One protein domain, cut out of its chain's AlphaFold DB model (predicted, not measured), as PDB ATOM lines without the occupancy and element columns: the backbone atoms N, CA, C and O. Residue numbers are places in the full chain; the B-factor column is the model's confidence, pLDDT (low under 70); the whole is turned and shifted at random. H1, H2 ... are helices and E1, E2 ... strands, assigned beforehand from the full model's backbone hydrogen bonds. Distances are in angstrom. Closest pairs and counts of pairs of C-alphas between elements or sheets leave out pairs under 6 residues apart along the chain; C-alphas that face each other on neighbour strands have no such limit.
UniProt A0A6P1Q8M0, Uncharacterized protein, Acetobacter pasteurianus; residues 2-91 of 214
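Overview. This is residues 2 to 91 of the 214 residues of an uncharacterized protein of Acetobacter pasteurianus (UniProt A0A6P1Q8M0). Two helices, H2 and H3, form the middle of this small domain, between a strongly twisted four-stranded sheet and the first helix, H1. The last helix, H5, sits beyond H2 and away from the sheet, and the tiny H4 packs by E4. The printed part has 90 residues, with five named helices and four named strands in the order H1 H2 E1 E2 H3 H4 E3 E4 H5; the sheet runs E1 - E2 - E4 - E3, all antiparallel, and the class is mixed, helices and strands. The whole is compact, with a radius of gyration of the C-alphas of 12.6 A, and rounded, spanning 36 by 31 by 24 A.

Along the chain. H1, residues 5 to 14, begins at C-alpha 5 (-25.339, -7.209, -46.580) and is 14.2 A long. H2 follows at residues 20 to 26, 9.8 A. E1 is residues 32 to 34 and E2 residues 37 to 41, 13.3 A. H3, residues 44 to 53, is 14.4 A long and begins at C-alpha 44 (-27.485, -15.969, -51.515). H4 is residues 60 to 63, E3 residues 64 to 66, and E4 residues 73 to 77, 12.9 A. H5, residues 84 to 89, ends at C-alpha 89 (-46.642, -7.552, -39.491).

Arrangement. The sheet has E1 and E3 as edge strands. E1 and E2 form a hairpin, with N 32 and O 39 at 2.9 A. E2 and E4 are antiparallel, with N 75 and O 40 at 2.8 A. E3 and E4 form a second hairpin, with N 74 and O 65 at 2.8 A. E2, H3 H4 and E3 make a split strand-helix-strand unit, two strands running the same way with E4 between them in the sheet; its crossover is right-handed. H2, H3 and H4 are on the sheet, but each only grazes it. The closest C-alphas of H4 and E4 are those of Met 63 and Asp 76, 5.2 A apart. H2 and H3 touch at a steep tilt of 52 degrees, opposite ways, closest at the C-alphas of Ile 20 and Phe 53, 5.8 A. H1 touches H3 at a steep tilt of 62 degrees, the same way, closest at the C-alphas of Glu 5 and Lys 48, 6.0 A. H1 is not on the sheet. H5 and H2 are close but not clearly touching, with the C-alphas of Gln 22 and Asp 86 closest at 6.0 A. H5 and H3 are apart. In H1, H2, H3 and H5 every O i to N i+4 pair is within hydrogen-bond range; H4 is too short for such a pair.

Size, cuts and confidence. The C-alphas farthest apart, of Ala 14 and Val 69, are 36.9 A apart. The printed part has no cut, and no link is long. Mean pLDDT of the printed part is 87.3; residues 55 to 62 are under 70.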
ATOM      1  N   PRO A   2     -24.736  -8.311 -56.766       73.88
ATOM      2  CA  PRO A   2     -24.361  -8.790 -55.438       73.88
ATOM      3  C   PRO A   2     -25.210  -8.086 -54.368       73.88
ATOM      4  O   PRO A   2     -25.416  -6.878 -54.439       73.88
ATOM      5  N   ILE A   3     -25.716  -8.852 -53.401       82.81
ATOM      6  CA  ILE A   3     -26.517  -8.331 -52.288       82.81
ATOM      7  C   ILE A   3     -25.575  -7.636 -51.296       82.81
ATOM      8  O   ILE A   3     -24.692  -8.285 -50.725       82.81
ATOM      9  N   ASP A   4     -25.761  -6.331 -51.084       90.25
ATOM     10  CA  ASP A   4     -25.059  -5.584 -50.034       90.25
ATOM     11  C   ASP A   4     -25.662  -5.930 -48.668       90.25
ATOM     12  O   ASP A   4     -26.756  -5.499 -48.312       90.25
ATOM     13  N   GLU A   5     -24.924  -6.721 -47.895       90.06
ATOM     14  CA  GLU A   5     -25.339  -7.209 -46.580       90.06
ATOM     15  C   GLU A   5     -25.558  -6.085 -45.555       90.06
ATOM     16  O   GLU A   5     -26.471  -6.168 -44.733       90.06
ATOM     17  N   LYS A   6     -24.751  -5.013 -45.599       90.44
ATOM     18  CA  LYS A   6     -24.903  -3.889 -44.663       90.44
ATOM     19  C   LYS A   6     -26.169  -3.114 -44.978       90.44
ATOM     20  O   LYS A   6     -26.916  -2.785 -44.056       90.44
ATOM     21  N   LYS A   7     -26.408  -2.853 -46.265       93.69
ATOM     22  CA  LYS A   7     -27.630  -2.189 -46.718       93.69
ATOM     23  C   LYS A   7     -28.860  -3.035 -46.388       93.69
ATOM     24  O   LYS A   7     -29.765  -2.525 -45.742       93.69
ATOM     25  N   LEU A   8     -28.843  -4.329 -46.719       92.75
ATOM     26  CA  LEU A   8     -29.929  -5.267 -46.415       92.75
ATOM     27  C   LEU A   8     -30.300  -5.238 -44.929       92.75
ATOM     28  O   LEU A   8     -31.471  -5.104 -44.578       92.75
ATOM     29  N   LYS A   9     -29.305  -5.327 -44.037       92.56
ATOM     30  CA  LYS A   9     -29.550  -5.263 -42.594       92.56
ATOM     31  C   LYS A   9     -30.149  -3.921 -42.169       92.56
ATOM     32  O   LYS A   9     -31.044  -3.911 -41.326       92.56
ATOM     33  N   ALA A  10     -29.654  -2.811 -42.715       94.69
ATOM     34  CA  ALA A  10     -30.168  -1.479 -42.405       94.69
ATOM     35  C   ALA A  10     -31.629  -1.315 -42.853       94.69
ATOM     36  O   ALA A  10     -32.452  -0.895 -42.043       94.69
ATOM     37  N   ASP A  11     -31.956  -1.721 -44.082       95.50
ATOM     38  CA  ASP A  11     -33.315  -1.657 -44.633       95.50
ATOM     39  C   ASP A  11     -34.293  -2.506 -43.797       95.50
ATOM     40  O   ASP A  11     -35.325  -2.015 -43.346       95.50
ATOM     41  N   LEU A  12     -33.929  -3.755 -43.479       95.25
ATOM     42  CA  LEU A  12     -34.753  -4.632 -42.635       95.25
ATOM     43  C   LEU A  12     -34.941  -4.061 -41.222       95.25
ATOM     44  O   LEU A  12     -36.032  -4.122 -40.657       95.25
ATOM     45  N   THR A  13     -33.897  -3.460 -40.647       94.56
ATOM     46  CA  THR A  13     -34.000  -2.796 -39.337       94.56
ATOM     47  C   THR A  13     -34.933  -1.583 -39.404       94.56
ATOM     48  O   THR A  13     -35.697  -1.361 -38.468       94.56
ATOM     49  N   ALA A  14     -34.921  -0.827 -40.506       96.25
ATOM     50  CA  ALA A  14     -35.832   0.297 -40.726       96.25
ATOM     51  C   ALA A  14     -37.301  -0.153 -40.844       96.25
ATOM     52  O   ALA A  14     -38.188   0.537 -40.349       96.25
ATOM     53  N   LEU A  15     -37.550  -1.357 -41.372       95.00
ATOM     54  CA  LEU A  15     -38.853  -2.041 -41.330       95.00
ATOM     55  C   LEU A  15     -39.217  -2.585 -39.930       95.00
ATOM     56  O   LEU A  15     -40.248  -3.236 -39.722       95.00
ATOM     57  N   GLY A  16     -38.362  -2.356 -38.932       94.62
ATOM     58  CA  GLY A  16     -38.521  -2.829 -37.562       94.62
ATOM     59  C   GLY A  16     -38.393  -4.347 -37.424       94.62
ATOM     60  O   GLY A  16     -39.017  -4.920 -36.531       94.62
ATOM     61  N   VAL A  17     -37.689  -5.024 -38.332       94.62
ATOM     62  CA  VAL A  17     -37.401  -6.459 -38.206       94.62
ATOM     63  C   VAL A  17     -36.532  -6.696 -36.974       94.62
ATOM     64  O   VAL A  17     -35.509  -6.041 -36.783       94.62
ATOM     65  N   THR A  18     -36.931  -7.659 -36.148       90.19
ATOM     66  CA  THR A  18     -36.271  -7.961 -34.863       90.19
ATOM     67  C   THR A  18     -35.740  -9.386 -34.759       90.19
ATOM     68  O   THR A  18     -34.910  -9.662 -33.895       90.19
ATOM     69  N   ASN A  19     -36.179 -10.295 -35.631       89.44
ATOM     70  CA  ASN A  19     -35.794 -11.703 -35.598       89.44
ATOM     71  C   ASN A  19     -35.614 -12.278 -37.017       89.44
ATOM     72  O   ASN A  19     -35.928 -11.622 -38.012       89.44
ATOM     73  N   ILE A  20     -35.088 -13.505 -37.106       91.69
ATOM     74  CA  ILE A  20     -34.793 -14.170 -38.386       91.69
ATOM     75  C   ILE A  20     -36.074 -14.460 -39.176       91.69
ATOM     76  O   ILE A  20     -36.100 -14.195 -40.372       91.69
ATOM     77  N   GLY A  21     -37.133 -14.963 -38.535       92.25
ATOM     78  CA  GLY A  21     -38.401 -15.266 -39.205       92.25
ATOM     79  C   GLY A  21     -39.011 -14.031 -39.877       92.25
ATOM     80  O   GLY A  21     -39.358 -14.072 -41.057       92.25
ATOM     81  N   GLN A  22     -39.028 -12.899 -39.168       94.56
ATOM     82  CA  GLN A  22     -39.418 -11.596 -39.711       94.56
ATOM     83  C   GLN A  22     -38.509 -11.156 -40.858       94.56
ATOM     84  O   GLN A  22     -39.006 -10.637 -41.848       94.56
ATOM     85  N   ALA A  23     -37.192 -11.360 -40.748       94.88
ATOM     86  CA  ALA A  23     -36.258 -10.992 -41.809       94.88
ATOM     87  C   ALA A  23     -36.510 -11.793 -43.095       94.88
ATOM     88  O   ALA A  23     -36.467 -11.222 -44.185       94.88
ATOM     89  N   MET A  24     -36.804 -13.091 -42.969       95.44
ATOM     90  CA  MET A  24     -37.127 -13.958 -44.103       95.44
ATOM     91  C   MET A  24     -38.456 -13.554 -44.749       95.44
ATOM     92  O   MET A  24     -38.490 -13.351 -45.960       95.44
ATOM     93  N   LEU A  25     -39.511 -13.340 -43.947       95.19
ATOM     94  CA  LEU A  25     -40.800 -12.840 -44.443       95.19
ATOM     95  C   LEU A  25     -40.648 -11.494 -45.143       95.19
ATOM     96  O   LEU A  25     -41.018 -11.365 -46.302       95.19
ATOM     97  N   ALA A  26     -40.071 -10.502 -44.464       95.06
ATOM     98  CA  ALA A  26     -39.927  -9.152 -44.993       95.06
ATOM     99  C   ALA A  26     -39.150  -9.123 -46.313       95.06
ATOM    100  O   ALA A  26     -39.451  -8.280 -47.145       95.06
ATOM    101  N   SER A  27     -38.193 -10.042 -46.504       94.75
ATOM    102  CA  SER A  27     -37.385 -10.177 -47.729       94.75
ATOM    103  C   SER A  27     -38.036 -11.042 -48.818       94.75
ATOM    104  O   SER A  27     -37.418 -11.271 -49.857       94.75
ATOM    105  N   GLY A  28     -39.240 -11.563 -48.570       95.12
ATOM    106  CA  GLY A  28     -39.982 -12.409 -49.499       95.12
ATOM    107  C   GLY A  28     -39.379 -13.789 -49.738       95.12
ATOM    108  O   GLY A  28     -39.624 -14.388 -50.783       95.12
ATOM    109  N   VAL A  29     -38.614 -14.303 -48.774       96.38
ATOM    110  CA  VAL A  29     -38.117 -15.682 -48.795       96.38
ATOM    111  C   VAL A  29     -39.281 -16.639 -48.539       96.38
ATOM    112  O   VAL A  29     -40.079 -16.438 -47.623       96.38
ATOM    113  N   GLU A  30     -39.360 -17.704 -49.335       96.19
ATOM    114  CA  GLU A  30     -40.283 -18.812 -49.088       96.19
ATOM    115  C   GLU A  30     -39.945 -19.558 -47.796       96.19
ATOM    116  O   GLU A  30     -38.809 -19.995 -47.598       96.19
ATOM    117  N   LEU A  31     -40.954 -19.780 -46.952       95.81
ATOM    118  CA  LEU A  31     -40.795 -20.469 -45.677       95.81
ATOM    119  C   LEU A  31     -41.438 -21.851 -45.708       95.81
ATOM    120  O   LEU A  31     -42.657 -21.975 -45.803       95.81
ATOM    121  N   ALA A  32     -40.637 -22.896 -45.531       93.12
ATOM    122  CA  ALA A  32     -41.144 -24.224 -45.221       93.12
ATOM    123  C   ALA A  32     -41.127 -24.449 -43.702       93.12
ATOM    124  O   ALA A  32     -40.205 -24.037 -42.996       93.12
ATOM    125  N   LYS A  33     -42.167 -25.113 -43.193       91.62
ATOM    126  CA  LYS A  33     -42.308 -25.440 -41.771       91.62
ATOM    127  C   LYS A  33     -42.080 -26.922 -41.536       91.62
ATOM    128  O   LYS A  33     -42.726 -27.750 -42.177       91.62
ATOM    129  N   HIS A  34     -41.287 -27.249 -40.525       87.62
ATOM    130  CA  HIS A  34     -41.274 -28.583 -39.937       87.62
ATOM    131  C   HIS A  34     -41.301 -28.462 -38.413       87.62
ATOM    132  O   HIS A  34     -40.363 -27.961 -37.805       87.62
ATOM    133  N   ALA A  35     -42.405 -28.880 -37.786       87.62
ATOM    134  CA  ALA A  35     -42.666 -28.619 -36.369       87.62
ATOM    135  C   ALA A  35     -42.504 -27.122 -36.011       87.62
ATOM    136  O   ALA A  35     -43.321 -26.311 -36.445       87.62
ATOM    137  N   SER A  36     -41.498 -26.747 -35.218       84.56
ATOM    138  CA  SER A  36     -41.164 -25.355 -34.863       84.56
ATOM    139  C   SER A  36     -40.056 -24.739 -35.720       84.56
ATOM    140  O   SER A  36     -39.739 -23.556 -35.561       84.56
ATOM    141  N   ASP A  37     -39.448 -25.532 -36.591       90.56
ATOM    142  CA  ASP A  37     -38.237 -25.162 -37.301       90.56
ATOM    143  C   ASP A  37     -38.576 -24.524 -38.643       90.56
ATOM    144  O   ASP A  37     -39.593 -24.832 -39.282       90.56
ATOM    145  N   LEU A  38     -37.718 -23.589 -39.037       92.31
ATOM    146  CA  LEU A  38     -37.822 -22.879 -40.297       92.31
ATOM    147  C   LEU A  38     -36.869 -23.502 -41.305       92.31
ATOM    148  O   LEU A  38     -35.654 -23.451 -41.123       92.31
ATOM    149  N   TYR A  39     -37.426 -24.037 -42.385       93.06
ATOM    150  CA  TYR A  39     -36.669 -24.559 -43.511       93.06
ATOM    151  C   TYR A  39     -36.689 -23.539 -44.647       93.06
ATOM    152  O   TYR A  39     -37.752 -23.120 -45.102       93.06
ATOM    153  N   VAL A  40     -35.506 -23.140 -45.106       93.75
ATOM    154  CA  VAL A  40     -35.326 -22.151 -46.181       93.75
ATOM    155  C   VAL A  40     -34.245 -22.616 -47.142       93.75
ATOM    156  O   VAL A  40     -33.233 -23.181 -46.730       93.75
ATOM    157  N   TYR A  41     -34.436 -22.388 -48.435       93.75
ATOM    158  CA  TYR A  41     -33.434 -22.739 -49.440       93.75
ATOM    159  C   TYR A  41     -32.147 -21.940 -49.253       93.75
ATOM    160  O   TYR A  41     -32.173 -20.761 -48.905       93.75
ATOM    161  N   ALA A  42     -31.005 -22.567 -49.529       91.38
ATOM    162  CA  ALA A  42     -29.689 -21.972 -49.330       91.38
ATOM    163  C   ALA A  42     -29.300 -20.951 -50.418       91.38
ATOM    164  O   ALA A  42     -28.202 -21.016 -50.972       91.38
ATOM    165  N   THR A  43     -30.188 -19.995 -50.706       90.38
ATOM    166  CA  THR A  43     -29.965 -18.908 -51.667       90.38
ATOM    167  C   THR A  43     -28.977 -17.876 -51.111       90.38
ATOM    168  O   THR A  43     -28.815 -17.757 -49.887       90.38
ATOM    169  N   PRO A  44     -28.328 -17.069 -51.973       90.06
ATOM    170  CA  PRO A  44     -27.485 -15.969 -51.515       90.06
ATOM    171  C   PRO A  44     -28.208 -15.012 -50.554       90.06
ATOM    172  O   PRO A  44     -27.613 -14.593 -49.563       90.06
ATOM    173  N   LEU A  45     -29.488 -14.698 -50.798       91.75
ATOM    174  CA  LEU A  45     -30.292 -13.839 -49.921       91.75
ATOM    175  C   LEU A  45     -30.445 -14.454 -48.526       91.75
ATOM    176  O   LEU A  45     -30.108 -13.815 -47.528       91.75
ATOM    177  N   THR A  46     -30.862 -15.717 -48.464       92.06
ATOM    178  CA  THR A  46     -31.030 -16.458 -47.209       92.06
ATOM    179  C   THR A  46     -29.728 -16.497 -46.407       92.06
ATOM    180  O   THR A  46     -29.718 -16.177 -45.219       92.06
ATOM    181  N   GLN A  47     -28.596 -16.784 -47.056       90.69
ATOM    182  CA  GLN A  47     -27.279 -16.771 -46.406       90.69
ATOM    183  C   GLN A  47     -26.939 -15.401 -45.803       90.69
ATOM    184  O   GLN A  47     -26.415 -15.321 -44.689       90.69
ATOM    185  N   LYS A  48     -27.253 -14.307 -46.508       90.75
ATOM    186  CA  LYS A  48     -27.021 -12.941 -46.014       90.75
ATOM    187  C   LYS A  48     -27.920 -12.572 -44.840       90.75
ATOM    188  O   LYS A  48     -27.433 -11.942 -43.896       90.75
ATOM    189  N   ILE A  49     -29.182 -12.994 -44.851       92.25
ATOM    190  CA  ILE A  49     -30.098 -12.804 -43.719       92.25
ATOM    191  C   ILE A  49     -29.575 -13.556 -42.492       92.25
ATOM    192  O   ILE A  49     -29.429 -12.960 -41.423       92.25
ATOM    193  N   LEU A  50     -29.202 -14.828 -42.650       90.31
ATOM    194  CA  LEU A  50     -28.661 -15.647 -41.561       90.31
ATOM    195  C   LEU A  50     -27.340 -15.077 -41.021       90.31
ATOM    196  O   LEU A  50     -27.160 -15.009 -39.810       90.31
ATOM    197  N   SER A  51     -26.454 -14.571 -41.881       87.00
ATOM    198  CA  SER A  51     -25.238 -13.859 -41.454       87.00
ATOM    199  C   SER A  51     -25.549 -12.573 -40.677       87.00
ATOM    200  O   SER A  51     -24.858 -12.227 -39.721       87.00
ATOM    201  N   SER A  52     -26.603 -11.849 -41.056       87.06
ATOM    202  CA  SER A  52     -26.929 -10.535 -40.485       87.06
ATOM    203  C   SER A  52     -27.682 -10.608 -39.156       87.06
ATOM    204  O   SER A  52     -27.444  -9.766 -38.277       87.06
ATOM    205  N   PHE A  53     -28.566 -11.600 -39.022       83.94
ATOM    206  CA  PHE A  53     -29.504 -11.773 -37.907       83.94
ATOM    207  C   PHE A  53     -29.244 -13.042 -37.077       83.94
ATOM    208  O   PHE A  53     -29.806 -13.185 -35.998       83.94
ATOM    209  N   GLY A  54     -28.369 -13.943 -37.533       73.94
ATOM    210  CA  GLY A  54     -28.044 -15.214 -36.873       73.94
ATOM    211  C   GLY A  54     -26.665 -15.276 -36.210       73.94
ATOM    212  O   GLY A  54     -26.229 -16.371 -35.863       73.94
ATOM    213  N   LYS A  55     -25.967 -14.140 -36.018       58.62
ATOM    214  CA  LYS A  55     -24.556 -14.084 -35.560       58.62
ATOM    215  C   LYS A  55     -24.252 -14.791 -34.231       58.62
ATOM    216  O   LYS A  55     -23.099 -15.150 -34.011       58.62
ATOM    217  N   ASP A  56     -25.256 -15.058 -33.401       55.03
ATOM    218  CA  ASP A  56     -25.077 -15.776 -32.133       55.03
ATOM    219  C   ASP A  56     -25.204 -17.308 -32.257       55.03
ATOM    220  O   ASP A  56     -25.016 -18.030 -31.277       55.03
ATOM    221  N   ARG A  57     -25.480 -17.845 -33.454       53.66
ATOM    222  CA  ARG A  57     -25.673 -19.285 -33.689       53.66
ATOM    223  C   ARG A  57     -24.597 -19.840 -34.624       53.66
ATOM    224  O   ARG A  57     -24.778 -19.895 -35.836       53.66
ATOM    225  N   ARG A  58     -23.484 -20.320 -34.053       51.56
ATOM    226  CA  ARG A  58     -22.376 -20.999 -34.772       51.56
ATOM    227  C   ARG A  58     -22.772 -22.316 -35.481       51.56
ATOM    228  O   ARG A  58     -21.897 -22.987 -36.003       51.56
ATOM    229  N   THR A  59     -24.050 -22.693 -35.499       56.03
ATOM    230  CA  THR A  59     -24.544 -24.027 -35.881       56.03
ATOM    231  C   THR A  59     -25.346 -24.080 -37.186       56.03
ATOM    232  O   THR A  59     -25.678 -25.171 -37.635       56.03
ATOM    233  N   ILE A  60     -25.650 -22.951 -37.839       61.31
ATOM    234  CA  ILE A  60     -26.562 -22.957 -39.005       61.31
ATOM    235  C   ILE A  60     -25.951 -23.674 -40.226       61.31
ATOM    236  O   ILE A  60     -26.663 -24.331 -40.979       61.31
ATOM    237  N   SER A  61     -24.625 -23.625 -40.407       56.88
ATOM    238  CA  SER A  61     -23.943 -24.365 -41.483       56.88
ATOM    239  C   SER A  61     -23.971 -25.887 -41.292       56.88
ATOM    240  O   SER A  61     -23.935 -26.621 -42.277       56.88
ATOM    241  N   GLU A  62     -24.050 -26.363 -40.046       60.69
ATOM    242  CA  GLU A  62     -24.122 -27.793 -39.701       60.69
ATOM    243  C   GLU A  62     -25.553 -28.352 -39.813       60.69
ATOM    244  O   GLU A  62     -25.747 -29.562 -39.795       60.69
ATOM    245  N   MET A  63     -26.546 -27.475 -39.980       78.38
ATOM    246  CA  MET A  63     -27.976 -27.791 -40.063       78.38
ATOM    247  C   MET A  63     -28.491 -27.738 -41.509       78.38
ATOM    248  O   MET A  63     -29.647 -27.422 -41.765       78.38
ATOM    249  N   THR A  64     -27.632 -28.005 -42.493       87.81
ATOM    250  CA  THR A  64     -28.068 -28.079 -43.892       87.81
ATOM    251  C   THR A  64     -28.525 -29.483 -44.260       87.81
ATOM    252  O   THR A  64     -27.954 -30.479 -43.819       87.81
ATOM    253  N   PHE A  65     -29.542 -29.572 -45.108       89.19
ATOM    254  CA  PHE A  65     -30.000 -30.831 -45.689       89.19
ATOM    255  C   PHE A  65     -30.388 -30.623 -47.154       89.19
ATOM    256  O   PHE A  65     -30.563 -29.495 -47.613       89.19
ATOM    257  N   SER A  66     -30.491 -31.708 -47.916       88.69
ATOM    258  CA  SER A  66     -31.024 -31.654 -49.278       88.69
ATOM    259  C   SER A  66     -32.521 -31.917 -49.257       88.69
ATOM    260  O   SER A  66     -32.955 -32.914 -48.675       88.69
ATOM    261  N   ASP A  67     -33.303 -31.067 -49.921       85.44
ATOM    262  CA  ASP A  67     -34.718 -31.343 -50.139       85.44
ATOM    263  C   ASP A  67     -34.890 -32.690 -50.872       85.44
ATOM    264  O   ASP A  67     -34.034 -33.143 -51.644       85.44
ATOM    265  N   GLN A  68     -35.969 -33.401 -50.560       72.19
ATOM    266  CA  GLN A  68     -36.128 -34.794 -50.982       72.19
ATOM    267  C   GLN A  68     -36.479 -34.922 -52.469       72.19
ATOM    268  O   GLN A  68     -36.235 -35.973 -53.062       72.19
ATOM    269  N   VAL A  69     -37.019 -33.862 -53.074       71.94
ATOM    270  CA  VAL A  69     -37.467 -33.869 -54.471       71.94
ATOM    271  C   VAL A  69     -36.423 -33.253 -55.403       71.94
ATOM    272  O   VAL A  69     -35.980 -33.899 -56.349       71.94
ATOM    273  N   GLY A  70     -36.001 -32.016 -55.143       70.81
ATOM    274  CA  GLY A  70     -35.085 -31.263 -56.004       70.81
ATOM    275  C   GLY A  70     -33.598 -31.488 -55.714       70.81
ATOM    276  O   GLY A  70     -32.750 -30.999 -56.471       70.81
ATOM    277  N   ARG A  71     -33.275 -32.195 -54.622       81.25
ATOM    278  CA  ARG A  71     -31.944 -32.305 -54.006       81.25
ATOM    279  C   ARG A  71     -31.266 -30.952 -53.806       81.25
ATOM    280  O   ARG A  71     -30.049 -30.827 -53.947       81.25
ATOM    281  N   LYS A  72     -32.052 -29.918 -53.522       88.56
ATOM    282  CA  LYS A  72     -31.551 -28.558 -53.309       88.56
ATOM    283  C   LYS A  72     -31.210 -28.365 -51.845       88.56
ATOM    284  O   LYS A  72     -31.909 -28.860 -50.971       88.56
ATOM    285  N   VAL A  73     -30.115 -27.662 -51.583       90.94
ATOM    286  CA  VAL A  73     -29.664 -27.428 -50.212       90.94
ATOM    287  C   VAL A  73     -30.619 -26.453 -49.529       90.94
ATOM    288  O   VAL A  73     -30.931 -25.391 -50.071       90.94
ATOM    289  N   MET A  74     -31.057 -26.819 -48.334       92.88
ATOM    290  CA  MET A  74     -31.845 -26.001 -47.425       92.88
ATOM    291  C   MET A  74     -31.096 -25.848 -46.104       92.88
ATOM    292  O   MET A  74     -30.313 -26.720 -45.724       92.88
ATOM    293  N   PHE A  75     -31.350 -24.749 -45.408       92.31
ATOM    294  CA  PHE A  75     -31.005 -24.576 -44.006       92.31
ATOM    295  C   PHE A  75     -32.189 -25.000 -43.143       92.31
ATOM    296  O   PHE A  75     -33.311 -24.555 -43.383       92.31
ATOM    297  N   ASP A  76     -31.917 -25.803 -42.125       91.31
ATOM    298  CA  ASP A  76     -32.751 -25.935 -40.940       91.31
ATOM    299  C   ASP A  76     -32.344 -24.842 -39.943       91.31
ATOM    300  O   ASP A  76     -31.183 -24.725 -39.540       91.31
ATOM    301  N   VAL A  77     -33.304 -23.985 -39.598       89.56
ATOM    302  CA  VAL A  77     -33.142 -22.925 -38.611       89.56
ATOM    303  C   VAL A  77     -34.055 -23.236 -37.416       89.56
ATOM    304  O   VAL A  77     -35.249 -22.906 -37.444       89.56
ATOM    305  N   PRO A  78     -33.508 -23.823 -36.337       87.06
ATOM    306  CA  PRO A  78     -34.326 -24.345 -35.252       87.06
ATOM    307  C   PRO A  78     -35.094 -23.265 -34.501       87.06
ATOM    308  O   PRO A  78     -34.522 -22.225 -34.138       87.06
ATOM    309  N   PHE A  79     -36.362 -23.547 -34.201       87.38
ATOM    310  CA  PHE A  79     -37.261 -22.685 -33.418       87.38
ATOM    311  C   PHE A  79     -37.401 -21.254 -33.965       87.38
ATOM    312  O   PHE A  79     -37.550 -20.307 -33.194       87.38
ATOM    313  N   MET A  80     -37.277 -21.082 -35.283       90.50
ATOM    314  CA  MET A  80     -37.283 -19.767 -35.943       90.50
ATOM    315  C   MET A  80     -38.412 -19.606 -36.960       90.50
ATOM    316  O   MET A  80     -38.435 -18.611 -37.688       90.50
ATOM    317  N   TYR A  81     -39.351 -20.555 -37.024       93.31
ATOM    318  CA  TYR A  81     -40.543 -20.360 -37.842       93.31
ATOM    319  C   TYR A  81     -41.366 -19.184 -37.287       93.31
ATOM    320  O   TYR A  81     -41.574 -19.144 -36.070       93.31
ATOM    321  N   PRO A  82     -41.832 -18.239 -38.129       93.81
ATOM    322  CA  PRO A  82     -42.521 -17.049 -37.637       93.81
ATOM    323  C   PRO A  82     -43.773 -17.379 -36.816       93.81
ATOM    324  O   PRO A  82     -44.524 -18.312 -37.132       93.81
ATOM    325  N   ALA A  83     -44.002 -16.593 -35.769       93.06
ATOM    326  CA  ALA A  83     -45.213 -16.647 -34.961       93.06
ATOM    327  C   ALA A  83     -46.372 -15.904 -35.652       93.06
ATOM    328  O   ALA A  83     -46.199 -15.256 -36.685       93.06
ATOM    329  N   ALA A  84     -47.580 -15.990 -35.092       93.25
ATOM    330  CA  ALA A  84     -48.764 -15.368 -35.688       93.25
ATOM    331  C   ALA A  84     -48.623 -13.840 -35.808       93.25
ATOM    332  O   ALA A  84     -49.047 -13.250 -36.799       93.25
ATOM    333  N   GLU A  85     -47.985 -13.207 -34.828       93.62
ATOM    334  CA  GLU A  85     -47.729 -11.767 -34.776       93.62
ATOM    335  C   GLU A  85     -46.772 -11.323 -35.893       93.62
ATOM    336  O   GLU A  85     -46.926 -10.238 -36.456       93.62
ATOM    337  N   ASP A  86     -45.822 -12.181 -36.272       94.06
ATOM    338  CA  ASP A  86     -44.906 -11.907 -37.380       94.06
ATOM    339  C   ASP A  86     -45.660 -11.867 -38.717       94.06
ATOM    340  O   ASP A  86     -45.408 -10.986 -39.537       94.06
ATOM    341  N   PHE A  87     -46.638 -12.760 -38.908       93.75
ATOM    342  CA  PHE A  87     -47.521 -12.757 -40.080       93.75
ATOM    343  C   PHE A  87     -48.545 -11.617 -40.065       93.75
ATOM    344  O   PHE A  87     -49.024 -11.222 -41.119       93.75
ATOM    345  N   GLN A  88     -48.886 -11.050 -38.907       92.31
ATOM    346  CA  GLN A  88     -49.678  -9.813 -38.876       92.31
ATOM    347  C   GLN A  88     -48.858  -8.623 -39.377       92.31
ATOM    348  O   GLN A  88     -49.388  -7.745 -40.055       92.31
ATOM    349  N   LYS A  89     -47.559  -8.606 -39.059       92.88
ATOM    350  CA  LYS A  89     -46.642  -7.552 -39.491       92.88
ATOM    351  C   LYS A  89     -46.253  -7.676 -40.967       92.88
ATOM    352  O   LYS A  89     -46.252  -6.677 -41.679       92.88
ATOM    353  N   PHE A  90     -45.925  -8.886 -41.409       93.44
ATOM    354  CA  PHE A  90     -45.544  -9.209 -42.785       93.44
ATOM    355  C   PHE A  90     -46.486 -10.302 -43.313       93.44
ATOM    356  O   PHE A  90     -46.179 -11.493 -43.198       93.44
ATOM    357  N   PRO A  91     -47.666  -9.926 -43.837       93.12
ATOM    358  CA  PRO A  91     -48.698 -10.887 -44.203       93.12
ATOM    359  C   PRO A  91     -48.263 -11.782 -45.350       93.12
ATOM    360  O   PRO A  91     -47.834 -11.305 -46.402       93.12
TER     361      PRO A  91